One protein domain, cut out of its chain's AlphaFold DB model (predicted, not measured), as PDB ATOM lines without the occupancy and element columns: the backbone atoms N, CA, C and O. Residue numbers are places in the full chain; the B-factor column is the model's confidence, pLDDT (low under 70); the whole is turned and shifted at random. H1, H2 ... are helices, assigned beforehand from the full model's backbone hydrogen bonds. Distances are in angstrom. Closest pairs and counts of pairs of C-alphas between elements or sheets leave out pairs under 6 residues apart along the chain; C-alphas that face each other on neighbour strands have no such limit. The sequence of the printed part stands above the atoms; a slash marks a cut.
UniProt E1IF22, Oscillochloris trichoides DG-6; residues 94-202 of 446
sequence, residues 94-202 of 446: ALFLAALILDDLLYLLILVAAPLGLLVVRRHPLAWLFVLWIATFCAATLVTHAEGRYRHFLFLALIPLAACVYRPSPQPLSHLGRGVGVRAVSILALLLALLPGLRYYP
ATOM      1  N   ALA A  94      69.487 -29.182  35.743       92.00
ATOM      2  CA  ALA A  94      68.405 -30.116  36.037       92.00
ATOM      3  C   ALA A  94      67.071 -29.689  35.403       92.00
ATOM      4  O   ALA A  94      66.332 -30.537  34.909       92.00
ATOM      5  N   LEU A  95      66.778 -28.383  35.389       91.19
ATOM      6  CA  LEU A  95      65.556 -27.845  34.796       91.19
ATOM      7  C   LEU A  95      65.573 -27.999  33.272       91.19
ATOM      8  O   LEU A  95      64.575 -28.425  32.694       91.19
ATOM      9  N   PHE A  96      66.713 -27.721  32.634       92.19
ATOM     10  CA  PHE A  96      66.890 -27.919  31.197       92.19
ATOM     11  C   PHE A  96      66.664 -29.386  30.800       92.19
ATOM     12  O   PHE A  96      65.846 -29.678  29.927       92.19
ATOM     13  N   LEU A  97      67.329 -30.323  31.488       91.75
ATOM     14  CA  LEU A  97      67.189 -31.762  31.224       91.75
ATOM     15  C   LEU A  97      65.762 -32.263  31.481       91.75
ATOM     16  O   LEU A  97      65.228 -33.043  30.691       91.75
ATOM     17  N   ALA A  98      65.127 -31.798  32.558       91.69
ATOM     18  CA  ALA A  98      63.742 -32.137  32.858       91.69
ATOM     19  C   ALA A  98      62.791 -31.642  31.762       91.69
ATOM     20  O   ALA A  98      61.877 -32.374  31.394       91.69
ATOM     21  N   ALA A  99      63.019 -30.454  31.198       90.38
ATOM     22  CA  ALA A  99      62.194 -29.917  30.121       90.38
ATOM     23  C   ALA A  99      62.277 -30.776  28.844       90.38
ATOM     24  O   ALA A  99      61.251 -31.087  28.240       90.38
ATOM     25  N   LEU A 100      63.459 -31.283  28.480       90.81
ATOM     26  CA  LEU A 100      63.584 -32.197  27.334       90.81
ATOM     27  C   LEU A 100      62.745 -33.481  27.497       90.81
ATOM     28  O   LEU A 100      62.256 -34.040  26.516       90.81
ATOM     29  N   ILE A 101      62.539 -33.948  28.730       89.19
ATOM     30  CA  ILE A 101      61.769 -35.168  29.014       89.19
ATOM     31  C   ILE A 101      60.278 -34.857  29.198       89.19
ATOM     32  O   ILE A 101      59.416 -35.500  28.603       89.19
ATOM     33  N   LEU A 102      59.958 -33.899  30.062       89.38
ATOM     34  CA  LEU A 102      58.587 -33.640  30.501       89.38
ATOM     35  C   LEU A 102      57.800 -32.771  29.522       89.38
ATOM     36  O   LEU A 102      56.577 -32.727  29.612       89.38
ATOM     37  N   ASP A 103      58.482 -32.115  28.588       87.38
ATOM     38  CA  ASP A 103      57.869 -31.228  27.607       87.38
ATOM     39  C   ASP A 103      58.195 -31.679  26.172       87.38
ATOM     40  O   ASP A 103      57.280 -32.099  25.467       87.38
ATOM     41  N   ASP A 104      59.466 -31.768  25.748       88.50
ATOM     42  CA  ASP A 104      59.778 -32.131  24.344       88.50
ATOM     43  C   ASP A 104      59.397 -33.574  24.004       88.50
ATOM     44  O   ASP A 104      58.707 -33.834  23.012       88.50
ATOM     45  N   LEU A 105      59.826 -34.534  24.827       88.00
ATOM     46  CA  LEU A 105      59.460 -35.932  24.632       88.00
ATOM     47  C   LEU A 105      57.947 -36.122  24.785       88.00
ATOM     48  O   LEU A 105      57.347 -36.842  23.988       88.00
ATOM     49  N   LEU A 106      57.309 -35.448  25.748       88.19
ATOM     50  CA  LEU A 106      55.854 -35.490  25.896       88.19
ATOM     51  C   LEU A 106      55.143 -34.965  24.639       88.19
ATOM     52  O   LEU A 106      54.198 -35.595  24.161       88.19
ATOM     53  N   TYR A 107      55.623 -33.866  24.060       87.38
ATOM     54  CA  TYR A 107      55.112 -33.317  22.808       87.38
ATOM     55  C   TYR A 107      55.235 -34.321  21.659       87.38
ATOM     56  O   TYR A 107      54.252 -34.576  20.958       87.38
ATOM     57  N   LEU A 108      56.402 -34.952  21.495       87.12
ATOM     58  CA  LEU A 108      56.606 -35.983  20.472       87.12
ATOM     59  C   LEU A 108      55.683 -37.193  20.689       87.12
ATOM     60  O   LEU A 108      55.108 -37.707  19.728       87.12
ATOM     61  N   LEU A 109      55.469 -37.614  21.938       88.12
ATOM     62  CA  LEU A 109      54.527 -38.687  22.271       88.12
ATOM     63  C   LEU A 109      53.081 -38.304  21.930       88.12
ATOM     64  O   LEU A 109      52.353 -39.121  21.363       88.12
ATOM     65  N   ILE A 110      52.668 -37.064  22.205       90.06
ATOM     66  CA  ILE A 110      51.345 -36.547  21.829       90.06
ATOM     67  C   ILE A 110      51.191 -36.515  20.304       90.06
ATOM     68  O   ILE A 110      50.159 -36.957  19.795       90.06
ATOM     69  N   LEU A 111      52.208 -36.060  19.563       87.88
ATOM     70  CA  LEU A 111      52.197 -36.051  18.095       87.88
ATOM     71  C   LEU A 111      52.040 -37.454  17.494       87.88
ATOM     72  O   LEU A 111      51.399 -37.605  16.455       87.88
ATOM     73  N   VAL A 112      52.591 -38.479  18.148       86.19
ATOM     74  CA  VAL A 112      52.448 -39.887  17.743       86.19
ATOM     75  C   VAL A 112      51.078 -40.450  18.126       86.19
ATOM     76  O   VAL A 112      50.431 -41.131  17.325       86.19
ATOM     77  N   ALA A 113      50.620 -40.178  19.346       88.50
ATOM     78  CA  ALA A 113      49.399 -40.762  19.889       88.50
ATOM     79  C   ALA A 113      48.126 -40.110  19.330       88.50
ATOM     80  O   ALA A 113      47.129 -40.802  19.136       88.50
ATOM     81  N   ALA A 114      48.128 -38.809  19.033       90.75
ATOM     82  CA  ALA A 114      46.930 -38.099  18.582       90.75
ATOM     83  C   ALA A 114      46.351 -38.631  17.249       90.75
ATOM     84  O   ALA A 114      45.140 -38.867  17.200       90.75
ATOM     85  N   PRO A 115      47.149 -38.918  16.196       87.31
ATOM     86  CA  PRO A 115      46.644 -39.571  14.985       87.31
ATOM     87  C   PRO A 115      46.013 -40.944  15.257       87.31
ATOM     88  O   PRO A 115      44.967 -41.273  14.696       87.31
ATOM     89  N   LEU A 116      46.607 -41.741  16.154       84.69
ATOM     90  CA  LEU A 116      46.058 -43.040  16.562       84.69
ATOM     91  C   LEU A 116      44.747 -42.874  17.337       84.69
ATOM     92  O   LEU A 116      43.774 -43.583  17.080       84.69
ATOM     93  N   GLY A 117      44.696 -41.898  18.237       87.56
ATOM     94  CA  GLY A 117      43.502 -41.521  18.978       87.56
ATOM     95  C   GLY A 117      42.349 -41.129  18.067       87.56
ATOM     96  O   GLY A 117      41.237 -41.629  18.234       87.56
ATOM     97  N   LEU A 118      42.626 -40.320  17.041       87.00
ATOM     98  CA  LEU A 118      41.642 -39.948  16.026       87.00
ATOM     99  C   LEU A 118      41.069 -41.178  15.314       87.00
ATOM    100  O   LEU A 118      39.865 -41.249  15.080       87.00
ATOM    101  N   LEU A 119      41.892 -42.188  15.027       81.75
ATOM    102  CA  LEU A 119      41.429 -43.445  14.433       81.75
ATOM    103  C   LEU A 119      40.568 -44.280  15.384       81.75
ATOM    104  O   LEU A 119      39.658 -44.973  14.914       81.75
ATOM    105  N   VAL A 120      40.831 -44.226  16.692       82.12
ATOM    106  CA  VAL A 120      39.989 -44.865  17.718       82.12
ATOM    107  C   VAL A 120      38.618 -44.191  17.758       82.12
ATOM    108  O   VAL A 120      37.596 -44.877  17.726       82.12
ATOM    109  N   VAL A 121      38.578 -42.857  17.742       86.00
ATOM    110  CA  VAL A 121      37.328 -42.088  17.868       86.00
ATOM    111  C   VAL A 121      36.684 -41.704  16.536       86.00
ATOM    112  O   VAL A 121      35.668 -41.027  16.553       86.00
ATOM    113  N   ARG A 122      37.186 -42.159  15.380       84.12
ATOM    114  CA  ARG A 122      36.739 -41.720  14.032       84.12
ATOM    115  C   ARG A 122      35.237 -41.834  13.742       84.12
ATOM    116  O   ARG A 122      34.749 -41.222  12.802       84.12
ATOM    117  N   ARG A 123      34.516 -42.678  14.486       82.75
ATOM    118  CA  ARG A 123      33.056 -42.858  14.366       82.75
ATOM    119  C   ARG A 123      32.259 -41.972  15.326       82.75
ATOM    120  O   ARG A 123      31.037 -41.945  15.251       82.75
ATOM    121  N   HIS A 124      32.935 -41.289  16.240       86.44
ATOM    122  CA  HIS A 124      32.332 -40.361  17.178       86.44
ATOM    123  C   HIS A 124      31.978 -39.056  16.451       86.44
ATOM    124  O   HIS A 124      32.813 -38.547  15.700       86.44
ATOM    125  N   PRO A 125      30.798 -38.460  16.693       84.25
ATOM    126  CA  PRO A 125      30.368 -37.247  15.991       84.25
ATOM    127  C   PRO A 125      31.331 -36.065  16.188       84.25
ATOM    128  O   PRO A 125      31.531 -35.269  15.277       84.25
ATOM    129  N   LEU A 126      31.990 -35.983  17.350       86.31
ATOM    130  CA  LEU A 126      32.958 -34.918  17.648       86.31
ATOM    131  C   LEU A 126      34.331 -35.105  16.976       86.31
ATOM    132  O   LEU A 126      35.134 -34.179  17.001       86.31
ATOM    133  N   ALA A 127      34.629 -36.262  16.371       86.38
ATOM    134  CA  ALA A 127      35.935 -36.498  15.742       86.38
ATOM    135  C   ALA A 127      36.220 -35.491  14.618       86.38
ATOM    136  O   ALA A 127      37.344 -35.008  14.484       86.38
ATOM    137  N   TRP A 128      35.185 -35.107  13.862       87.69
ATOM    138  CA  TRP A 128      35.323 -34.096  12.819       87.69
ATOM    139  C   TRP A 128      35.546 -32.686  13.347       87.69
ATOM    140  O   TRP A 128      36.209 -31.908  12.669       87.69
ATOM    141  N   LEU A 129      35.087 -32.368  14.561       91.19
ATOM    142  CA  LEU A 129      35.391 -31.077  15.179       91.19
ATOM    143  C   LEU A 129      36.884 -30.955  15.489       91.19
ATOM    144  O   LEU A 129      37.459 -29.904  15.237       91.19
ATOM    145  N   PHE A 130      37.532 -32.030  15.954       90.50
ATOM    146  CA  PHE A 130      38.981 -32.027  16.169       90.50
ATOM    147  C   PHE A 130      39.764 -31.869  14.863       90.50
ATOM    148  O   PHE A 130      40.719 -31.098  14.810       90.50
ATOM    149  N   VAL A 131      39.352 -32.565  13.798       89.62
ATOM    150  CA  VAL A 131      39.987 -32.435  12.475       89.62
ATOM    151  C   VAL A 131      39.812 -31.027  11.920       89.62
ATOM    152  O   VAL A 131      40.787 -30.433  11.468       89.62
ATOM    153  N   LEU A 132      38.595 -30.482  11.986       92.44
ATOM    154  CA  LEU A 132      38.304 -29.126  11.535       92.44
ATOM    155  C   LEU A 132      39.114 -28.103  12.334       92.44
ATOM    156  O   LEU A 132      39.731 -27.232  11.739       92.44
ATOM    157  N   TRP A 133      39.183 -28.253  13.657       92.62
ATOM    158  CA  TRP A 133      39.967 -27.379  14.524       92.62
ATOM    159  C   TRP A 133      41.453 -27.369  14.151       92.62
ATOM    160  O   TRP A 133      42.027 -26.302  13.944       92.62
ATOM    161  N   ILE A 134      42.064 -28.552  14.002       90.19
ATOM    162  CA  ILE A 134      43.468 -28.677  13.585       90.19
ATOM    163  C   ILE A 134      43.666 -28.051  12.199       90.19
ATOM    164  O   ILE A 134      44.603 -27.280  12.012       90.19
ATOM    165  N   ALA A 135      42.784 -28.337  11.239       90.56
ATOM    166  CA  ALA A 135      42.892 -27.821   9.876       90.56
ATOM    167  C   ALA A 135      42.755 -26.293   9.815       90.56
ATOM    168  O   ALA A 135      43.592 -25.632   9.203       90.56
ATOM    169  N   THR A 136      41.739 -25.728  10.471       91.12
ATOM    170  CA  THR A 136      41.507 -24.280  10.532       91.12
ATOM    171  C   THR A 136      42.669 -23.574  11.208       91.12
ATOM    172  O   THR A 136      43.134 -22.557  10.702       91.12
ATOM    173  N   PHE A 137      43.168 -24.119  12.318       88.50
ATOM    174  CA  PHE A 137      44.280 -23.509  13.029       88.50
ATOM    175  C   PHE A 137      45.575 -23.572  12.214       88.50
ATOM    176  O   PHE A 137      46.214 -22.543  12.014       88.50
ATOM    177  N   CYS A 138      45.916 -24.734  11.647       87.88
ATOM    178  CA  CYS A 138      47.057 -24.853  10.740       87.88
ATOM    179  C   CYS A 138      46.943 -23.880   9.558       87.88
ATOM    180  O   CYS A 138      47.911 -23.196   9.246       87.88
ATOM    181  N   ALA A 139      45.771 -23.774   8.924       88.12
ATOM    182  CA  ALA A 139      45.557 -22.848   7.813       88.12
ATOM    183  C   ALA A 139      45.728 -21.382   8.242       88.12
ATOM    184  O   ALA A 139      46.434 -20.635   7.569       88.12
ATOM    185  N   ALA A 140      45.139 -20.985   9.373       85.62
ATOM    186  CA  ALA A 140      45.279 -19.636   9.910       85.62
ATOM    187  C   ALA A 140      46.752 -19.307  10.190       85.62
ATOM    188  O   ALA A 140      47.258 -18.299   9.707       85.62
ATOM    189  N   THR A 141      47.461 -20.195  10.887       82.88
ATOM    190  CA  THR A 141      48.874 -20.019  11.242       82.88
ATOM    191  C   THR A 141      49.798 -19.958  10.025       82.88
ATOM    192  O   THR A 141      50.749 -19.180  10.025       82.88
ATOM    193  N   LEU A 142      49.524 -20.741   8.976       85.12
ATOM    194  CA  LEU A 142      50.308 -20.709   7.736       85.12
ATOM    195  C   LEU A 142      50.160 -19.393   6.964       85.12
ATOM    196  O   LEU A 142      51.089 -19.010   6.257       85.12
ATOM    197  N   VAL A 143      49.010 -18.725   7.081       79.62
ATOM    198  CA  VAL A 143      48.707 -17.483   6.352       79.62
ATOM    199  C   VAL A 143      49.105 -16.237   7.142       79.62
ATOM    200  O   VAL A 143      49.472 -15.238   6.536       79.62
ATOM    201  N   THR A 144      49.037 -16.265   8.475       75.56
ATOM    202  CA  THR A 144      49.306 -15.082   9.305       75.56
ATOM    203  C   THR A 144      50.716 -15.103   9.894       75.56
ATOM    204  O   THR A 144      51.617 -14.397   9.439       75.56
ATOM    205  N   HIS A 145      50.915 -15.880  10.950       75.25
ATOM    206  CA  HIS A 145      52.170 -15.986  11.669       75.25
ATOM    207  C   HIS A 145      52.126 -17.165  12.643       75.25
ATOM    208  O   HIS A 145      51.138 -17.359  13.357       75.25
ATOM    209  N   ALA A 146      53.213 -17.928  12.716       67.12
ATOM    210  CA  ALA A 146      53.411 -18.963  13.711       67.12
ATOM    211  C   ALA A 146      54.451 -18.510  14.737       67.12
ATOM    212  O   ALA A 146      55.648 -18.453  14.455       67.12
ATOM    213  N   GLU A 147      54.004 -18.282  15.965       69.62
ATOM    214  CA  GLU A 147      54.876 -18.362  17.130       69.62
ATOM    215  C   GLU A 147      54.673 -19.712  17.815       69.62
ATOM    216  O   GLU A 147      53.556 -20.233  17.877       69.62
ATOM    217  N   GLY A 148      55.745 -20.273  18.383       66.50
ATOM    218  CA  GLY A 148      55.680 -21.554  19.095       66.50
ATOM    219  C   GLY A 148      54.587 -21.602  20.172       66.50
ATOM    220  O   GLY A 148      53.948 -22.640  20.342       66.50
ATOM    221  N   ARG A 149      54.298 -20.467  20.833       71.06
ATOM    222  CA  ARG A 149      53.246 -20.363  21.858       71.06
ATOM    223  C   ARG A 149      51.841 -20.644  21.323       71.06
ATOM    224  O   ARG A 149      51.025 -21.204  22.047       71.06
ATOM    225  N   TYR A 150      51.562 -20.372  20.046       73.56
ATOM    226  CA  TYR A 150      50.230 -20.603  19.479       73.56
ATOM    227  C   TYR A 150      49.899 -22.093  19.293       73.56
ATOM    228  O   TYR A 150      48.745 -22.459  19.076       73.56
ATOM    229  N   ARG A 151      50.864 -23.001  19.478       78.94
ATOM    230  CA  ARG A 151      50.594 -24.448  19.517       78.94
ATOM    231  C   ARG A 151      49.624 -24.868  20.604       78.94
ATOM    232  O   ARG A 151      49.026 -25.933  20.470       78.94
ATOM    233  N   HIS A 152      49.423 -24.058  21.642       79.50
ATOM    234  CA  HIS A 152      48.431 -24.369  22.668       79.50
ATOM    235  C   HIS A 152      47.038 -24.626  22.064       79.50
ATOM    236  O   HIS A 152      46.283 -25.447  22.579       79.50
ATOM    237  N   PHE A 153      46.710 -23.994  20.928       85.06
ATOM    238  CA  PHE A 153      45.456 -24.237  20.225       85.06
ATOM    239  C   PHE A 153      45.429 -25.637  19.606       85.06
ATOM    240  O   PHE A 153      44.413 -26.317  19.701       85.06
ATOM    241  N   LEU A 154      46.542 -26.125  19.055       87.75
ATOM    242  CA  LEU A 154      46.651 -27.518  18.612       87.75
ATOM    243  C   LEU A 154      46.546 -28.486  19.797       87.75
ATOM    244  O   LEU A 154      45.882 -29.513  19.684       87.75
ATOM    245  N   PHE A 155      47.131 -28.155  20.949       88.12
ATOM    246  CA  PHE A 155      47.104 -29.014  22.139       88.12
ATOM    247  C   PHE A 155      45.703 -29.276  22.687       88.12
ATOM    248  O   PHE A 155      45.442 -30.398  23.126       88.12
ATOM    249  N   LEU A 156      44.777 -28.319  22.561       90.06
ATOM    250  CA  LEU A 156      43.360 -28.526  22.897       90.06
ATOM    251  C   LEU A 156      42.736 -29.705  22.135       90.06
ATOM    252  O   LEU A 156      41.851 -30.375  22.662       90.06
ATOM    253  N   ALA A 157      43.203 -29.978  20.914       91.44
ATOM    254  CA  ALA A 157      42.754 -31.111  20.114       91.44
ATOM    255  C   ALA A 157      43.652 -32.345  20.281       91.44
ATOM    256  O   ALA A 157      43.161 -33.461  20.448       91.44
ATOM    257  N   LEU A 158      44.971 -32.158  20.247       91.38
ATOM    258  CA  LEU A 158      45.931 -33.259  20.229       91.38
ATOM    259  C   LEU A 158      45.984 -34.018  21.562       91.38
ATOM    260  O   LEU A 158      46.062 -35.244  21.539       91.38
ATOM    261  N   ILE A 159      45.895 -33.335  22.710       92.69
ATOM    262  CA  ILE A 159      45.976 -33.989  24.028       92.69
ATOM    263  C   ILE A 159      44.784 -34.938  24.261       92.69
ATOM    264  O   ILE A 159      45.026 -36.111  24.560       92.69
ATOM    265  N   PRO A 160      43.509 -34.524  24.086       91.88
ATOM    266  CA  PRO A 160      42.377 -35.441  24.244       91.88
ATOM    267  C   PRO A 160      42.415 -36.623  23.272       91.88
ATOM    268  O   PRO A 160      42.080 -37.748  23.652       91.88
ATOM    269  N   LEU A 161      42.849 -36.390  22.027       90.44
ATOM    270  CA  LEU A 161      43.029 -37.459  21.046       90.44
ATOM    271  C   LEU A 161      44.112 -38.441  21.507       90.44
ATOM    272  O   LEU A 161      43.852 -39.639  21.569       90.44
ATOM    273  N   ALA A 162      45.287 -37.955  21.912       91.69
ATOM    274  CA  ALA A 162      46.361 -38.795  22.438       91.69
ATOM    275  C   ALA A 162      45.899 -39.631  23.644       91.69
ATOM    276  O   ALA A 162      46.150 -40.835  23.699       91.69
ATOM    277  N   ALA A 163      45.138 -39.034  24.567       90.12
ATOM    278  CA  ALA A 163      44.602 -39.719  25.744       90.12
ATOM    279  C   ALA A 163      43.662 -40.891  25.396       90.12
ATOM    280  O   ALA A 163      43.591 -41.869  26.142       90.12
ATOM    281  N   CYS A 164      42.979 -40.849  24.245       86.31
ATOM    282  CA  CYS A 164      42.104 -41.940  23.803       86.31
ATOM    283  C   CYS A 164      42.863 -43.247  23.525       86.31
ATOM    284  O   CYS A 164      42.260 -44.318  23.609       86.31
ATOM    285  N   VAL A 165      44.166 -43.178  23.233       83.12
ATOM    286  CA  VAL A 165      45.026 -44.359  23.038       83.12
ATOM    287  C   VAL A 165      45.300 -45.074  24.364       83.12
ATOM    288  O   VAL A 165      45.333 -46.302  24.403       83.12
ATOM    289  N   TYR A 166      45.451 -44.316  25.451       74.38
ATOM    290  CA  TYR A 166      45.864 -44.819  26.768       74.38
ATOM    291  C   TYR A 166      44.696 -45.178  27.690       74.38
ATOM    292  O   TYR A 166      44.900 -45.542  28.848       74.38
ATOM    293  N   ARG A 167      43.456 -45.082  27.200       74.81
ATOM    294  CA  ARG A 167      42.275 -45.433  27.988       74.81
ATOM    295  C   ARG A 167      42.331 -46.929  28.338       74.81
ATOM    296  O   ARG A 167      42.462 -47.735  27.414       74.81
ATOM    297  N   PRO A 168      42.194 -47.321  29.621       58.91
ATOM    298  CA  PRO A 168      42.193 -48.720  30.044       58.91
ATOM    299  C   PRO A 168      40.897 -49.393  29.573       58.91
ATOM    300  O   PRO A 168      39.916 -49.524  30.295       58.91
ATOM    301  N   SER A 169      40.871 -49.751  28.299       58.31
ATOM    302  CA  SER A 169      39.900 -50.633  27.672       58.31
ATOM    303  C   SER A 169      40.672 -51.876  27.242       58.31
ATOM    304  O   SER A 169      41.835 -51.751  26.856       58.31
ATOM    305  N   PRO A 170      40.096 -53.084  27.297       54.22
ATOM    306  CA  PRO A 170      40.866 -54.294  27.035       54.22
ATOM    307  C   PRO A 170      41.411 -54.381  25.600       54.22
ATOM    308  O   PRO A 170      42.267 -55.224  25.351       54.22
ATOM    309  N   GLN A 171      40.950 -53.547  24.650       55.03
ATOM    310  CA  GLN A 171      41.373 -53.636  23.246       55.03
ATOM    311  C   GLN A 171      41.253 -52.330  22.400       55.03
ATOM    312  O   GLN A 171      40.653 -52.354  21.323       55.03
ATOM    313  N   PRO A 172      41.823 -51.172  22.792       54.81
ATOM    314  CA  PRO A 172      41.660 -49.910  22.051       54.81
ATOM    315  C   PRO A 172      42.169 -49.991  20.601       54.81
ATOM    316  O   PRO A 172      41.556 -49.444  19.685       54.81
ATOM    317  N   LEU A 173      43.252 -50.741  20.374       60.19
ATOM    318  CA  LEU A 173      43.876 -50.906  19.059       60.19
ATOM    319  C   LEU A 173      43.295 -52.071  18.236       60.19
ATOM    320  O   LEU A 173      43.543 -52.134  17.034       60.19
ATOM    321  N   SER A 174      42.500 -52.981  18.824       58.19
ATOM    322  CA  SER A 174      41.907 -54.103  18.066       58.19
ATOM    323  C   SER A 174      40.760 -53.652  17.151       58.19
ATOM    324  O   SER A 174      40.463 -54.318  16.156       58.19
ATOM    325  N   HIS A 175      40.156 -52.498  17.457       54.59
ATOM    326  CA  HIS A 175      39.124 -51.842  16.654       54.59
ATOM    327  C   HIS A 175      39.678 -51.072  15.442       54.59
ATOM    328  O   HIS A 175      38.893 -50.657  14.575       54.59
ATOM    329  N   LEU A 176      41.005 -50.879  15.336       61.72
ATOM    330  CA  LEU A 176      41.609 -50.472  14.068       61.72
ATOM    331  C   LEU A 176      41.413 -51.625  13.086       61.72
ATOM    332  O   LEU A 176      41.960 -52.714  13.256       61.72
ATOM    333  N   GLY A 177      40.581 -51.395  12.069       58.72
ATOM    334  CA  GLY A 177      40.277 -52.411  11.070       58.72
ATOM    335  C   GLY A 177      41.566 -53.005  10.505       58.72
ATOM    336  O   GLY A 177      42.471 -52.273  10.116       58.72
ATOM    337  N   ARG A 178      41.649 -54.338  10.430       60.66
ATOM    338  CA  ARG A 178      42.830 -55.056   9.910       60.66
ATOM    339  C   ARG A 178      43.033 -54.888   8.394       60.66
ATOM    340  O   ARG A 178      43.931 -55.504   7.830       60.66
ATOM    341  N   GLY A 179      42.205 -54.073   7.738       64.81
ATOM    342  CA  GLY A 179      42.291 -53.788   6.312       64.81
ATOM    343  C   GLY A 179      43.538 -52.976   5.971       64.81
ATOM    344  O   GLY A 179      43.880 -52.016   6.665       64.81
ATOM    345  N   VAL A 180      44.189 -53.342   4.868       67.00
ATOM    346  CA  VAL A 180      45.409 -52.698   4.353       67.00
ATOM    347  C   VAL A 180      45.247 -51.173   4.240       67.00
ATOM    348  O   VAL A 180      46.158 -50.440   4.614       67.00
ATOM    349  N   GLY A 181      44.064 -50.686   3.846       73.81
ATOM    350  CA  GLY A 181      43.773 -49.250   3.743       73.81
ATOM    351  C   GLY A 181      43.821 -48.490   5.076       73.81
ATOM    352  O   GLY A 181      44.377 -47.400   5.133       73.81
ATOM    353  N   VAL A 182      43.319 -49.070   6.174       71.62
ATOM    354  CA  VAL A 182      43.371 -48.418   7.498       71.62
ATOM    355  C   VAL A 182      44.815 -48.331   7.985       71.62
ATOM    356  O   VAL A 182      45.225 -47.293   8.497       71.62
ATOM    357  N   ARG A 183      45.612 -49.388   7.777       71.00
ATOM    358  CA  ARG A 183      47.043 -49.391   8.121       71.00
ATOM    359  C   ARG A 183      47.823 -48.354   7.318       71.00
ATOM    360  O   ARG A 183      48.578 -47.594   7.911       71.00
ATOM    361  N   ALA A 184      47.598 -48.277   6.006       77.25
ATOM    362  CA  ALA A 184      48.248 -47.296   5.140       77.25
ATOM    363  C   ALA A 184      47.919 -45.851   5.553       77.25
ATOM    364  O   ALA A 184      48.823 -45.034   5.687       77.25
ATOM    365  N   VAL A 185      46.647 -45.556   5.847       78.31
ATOM    366  CA  VAL A 185      46.220 -44.234   6.339       78.31
ATOM    367  C   VAL A 185      46.822 -43.919   7.712       78.31
ATOM    368  O   VAL A 185      47.232 -42.789   7.949       78.31
ATOM    369  N   SER A 186      46.929 -44.913   8.598       72.56
ATOM    370  CA  SER A 186      47.537 -44.740   9.927       72.56
ATOM    371  C   SER A 186      49.024 -44.411   9.829       72.56
ATOM    372  O   SER A 186      49.498 -43.495  10.493       72.56
ATOM    373  N   ILE A 187      49.748 -45.140   8.976       80.31
ATOM    374  CA  ILE A 187      51.169 -44.904   8.716       80.31
ATOM    375  C   ILE A 187      51.351 -43.522   8.091       80.31
ATOM    376  O   ILE A 187      52.187 -42.760   8.554       80.31
ATOM    377  N   LEU A 188      50.536 -43.160   7.099       82.88
ATOM    378  CA  LEU A 188      50.609 -41.848   6.463       82.88
ATOM    379  C   LEU A 188      50.338 -40.711   7.458       82.88
ATOM    380  O   LEU A 188      51.100 -39.753   7.497       82.88
ATOM    381  N   ALA A 189      49.301 -40.824   8.290       77.69
ATOM    382  CA  ALA A 189      48.979 -39.817   9.302       77.69
ATOM    383  C   ALA A 189      50.092 -39.682  10.352       77.69
ATOM    384  O   ALA A 189      50.450 -38.569  10.730       77.69
ATOM    385  N   LEU A 190      50.679 -40.805  10.777       81.88
ATOM    386  CA  LEU A 190      51.822 -40.812  11.685       81.88
ATOM    387  C   LEU A 190      53.050 -40.154  11.046       81.88
ATOM    388  O   LEU A 190      53.696 -39.329  11.682       81.88
ATOM    389  N   LEU A 191      53.358 -40.477   9.786       83.50
ATOM    390  CA  LEU A 191      54.480 -39.881   9.058       83.50
ATOM    391  C   LEU A 191      54.282 -38.373   8.858       83.50
ATOM    392  O   LEU A 191      55.220 -37.610   9.068       83.50
ATOM    393  N   LEU A 192      53.069 -37.933   8.518       81.06
ATOM    394  CA  LEU A 192      52.744 -36.514   8.343       81.06
ATOM    395  C   LEU A 192      52.816 -35.712   9.650       81.06
ATOM    396  O   LEU A 192      53.091 -34.518   9.592       81.06
ATOM    397  N   ALA A 193      52.597 -36.344  10.808       77.12
ATOM    398  CA  ALA A 193      52.716 -35.693  12.114       77.12
ATOM    399  C   ALA A 193      54.145 -35.744  12.684       77.12
ATOM    400  O   ALA A 193      54.658 -34.749  13.190       77.12
ATOM    401  N   LEU A 194      54.809 -36.899  12.597       82.81
ATOM    402  CA  LEU A 194      56.090 -37.142  13.261       82.81
ATOM    403  C   LEU A 194      57.288 -36.650  12.445       82.81
ATOM    404  O   LEU A 194      58.220 -36.092  13.024       82.81
ATOM    405  N   LEU A 195      57.290 -36.844  11.118       85.75
ATOM    406  CA  LEU A 195      58.446 -36.474  10.295       85.75
ATOM    407  C   LEU A 195      58.752 -34.976  10.371       85.75
ATOM    408  O   LEU A 195      59.921 -34.652  10.570       85.75
ATOM    409  N   PRO A 196      57.774 -34.051  10.272       84.75
ATOM    410  CA  PRO A 196      58.063 -32.629  10.429       84.75
ATOM    411  C   PRO A 196      58.528 -32.290  11.848       84.75
ATOM    412  O   PRO A 196      59.485 -31.535  12.000       84.75
ATOM    413  N   GLY A 197      57.906 -32.893  12.871       83.44
ATOM    414  CA  GLY A 197      58.299 -32.732  14.272       83.44
ATOM    415  C   GLY A 197      59.768 -33.082  14.502       83.44
ATOM    416  O   GLY A 197      60.510 -32.259  15.019       83.44
ATOM    417  N   LEU A 198      60.223 -34.247  14.030       86.88
ATOM    418  CA  LEU A 198      61.623 -34.672  14.148       86.88
ATOM    419  C   LEU A 198      62.564 -33.894  13.218       86.88
ATOM    420  O   LEU A 198      63.691 -33.590  13.600       86.88
ATOM    421  N   ARG A 199      62.123 -33.567  11.998       89.50
ATOM    422  CA  ARG A 199      62.936 -32.854  10.998       89.50
ATOM    423  C   ARG A 199      63.254 -31.425  11.418       89.50
ATOM    424  O   ARG A 199      64.317 -30.917  11.047       89.50
ATOM    425  N   TYR A 200      62.309 -30.781  12.097       87.69
ATOM    426  CA  TYR A 200      62.397 -29.391  12.536       87.69
ATOM    427  C   TYR A 200      62.636 -29.251  14.041       87.69
ATOM    428  O   TYR A 200      62.709 -28.126  14.530       87.69
ATOM    429  N   TYR A 201      62.782 -30.361  14.769       88.44
ATOM    430  CA  TYR A 201      63.252 -30.334  16.148       88.44
ATOM    431  C   TYR A 201      64.668 -29.731  16.199       88.44
ATOM    432  O   TYR A 201      65.510 -30.091  15.366       88.44
ATOM    433  N   PRO A 202      64.957 -28.816  17.141       89.69
ATOM    434  CA  PRO A 202      66.246 -28.140  17.217       89.69
ATOM    435  C   PRO A 202      67.305 -29.041  17.881       89.69
ATOM    436  O   PRO A 202      67.740 -28.796  19.005       89.69
TER     437      PRO A 202
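Overview. This is residues 94 to 202 of the 446 residues of a protein of Oscillochloris trichoides DG-6 (UniProt E1IF22). Residues 108 to 121 of long, kinked H1 lie between H4 and the hairpin of H2 and H3, whose H3 crosses H1. Residues 94 to 103 of H1 stick out. The printed part has 109 residues with four named helices, H1 to H4 in order: all helix. It is compact, radius of gyration of the C-alphas 14.9 A, spanning 40 by 36 by 23 A.

Along the chain. H1, residues 94 to 121, begins at C-alpha 94 (68.405, -30.116, 36.037), measures 37.9 A and has a kink of 38 degrees near residue 112. H2 is residues 127 to 143, 24.8 A. H3, residues 148 to 165, 25.5 A, has a kink of 54 degrees near residue 155. H4, residues 180 to 200, 30.0 A, ends at C-alpha 200 (62.397, -29.391, 12.536).

Arrangement. H1, with residues 110 to 121 alone, touches H3 at a steep tilt of 56 degrees; C-alphas 114 and 162 are closest, 4.0 A. H1, with residues 108 to 119 alone, touches H4, opposite ways at a shallow 24 degrees; C-alphas 111 and 193 are closest, 6.0 A. H2 and H3 touch as a hairpin; C-alphas 130 and 157 are closest, 5.5 A. H4 is apart from H2 and H3. O i to N i+4 pairs are within hydrogen-bond range throughout H2, in 19 of 24 in H1, 8 of 14 in H3 and 15 of 17 in H4.

Size, cuts and confidence. The farthest C-alphas, Ala 94 and Gly 179, are 46.1 A apart. The printed part has no cut; the link from H3 to H4 is long. Residues 146 to 148 and 168 to 180 have pLDDT under 70.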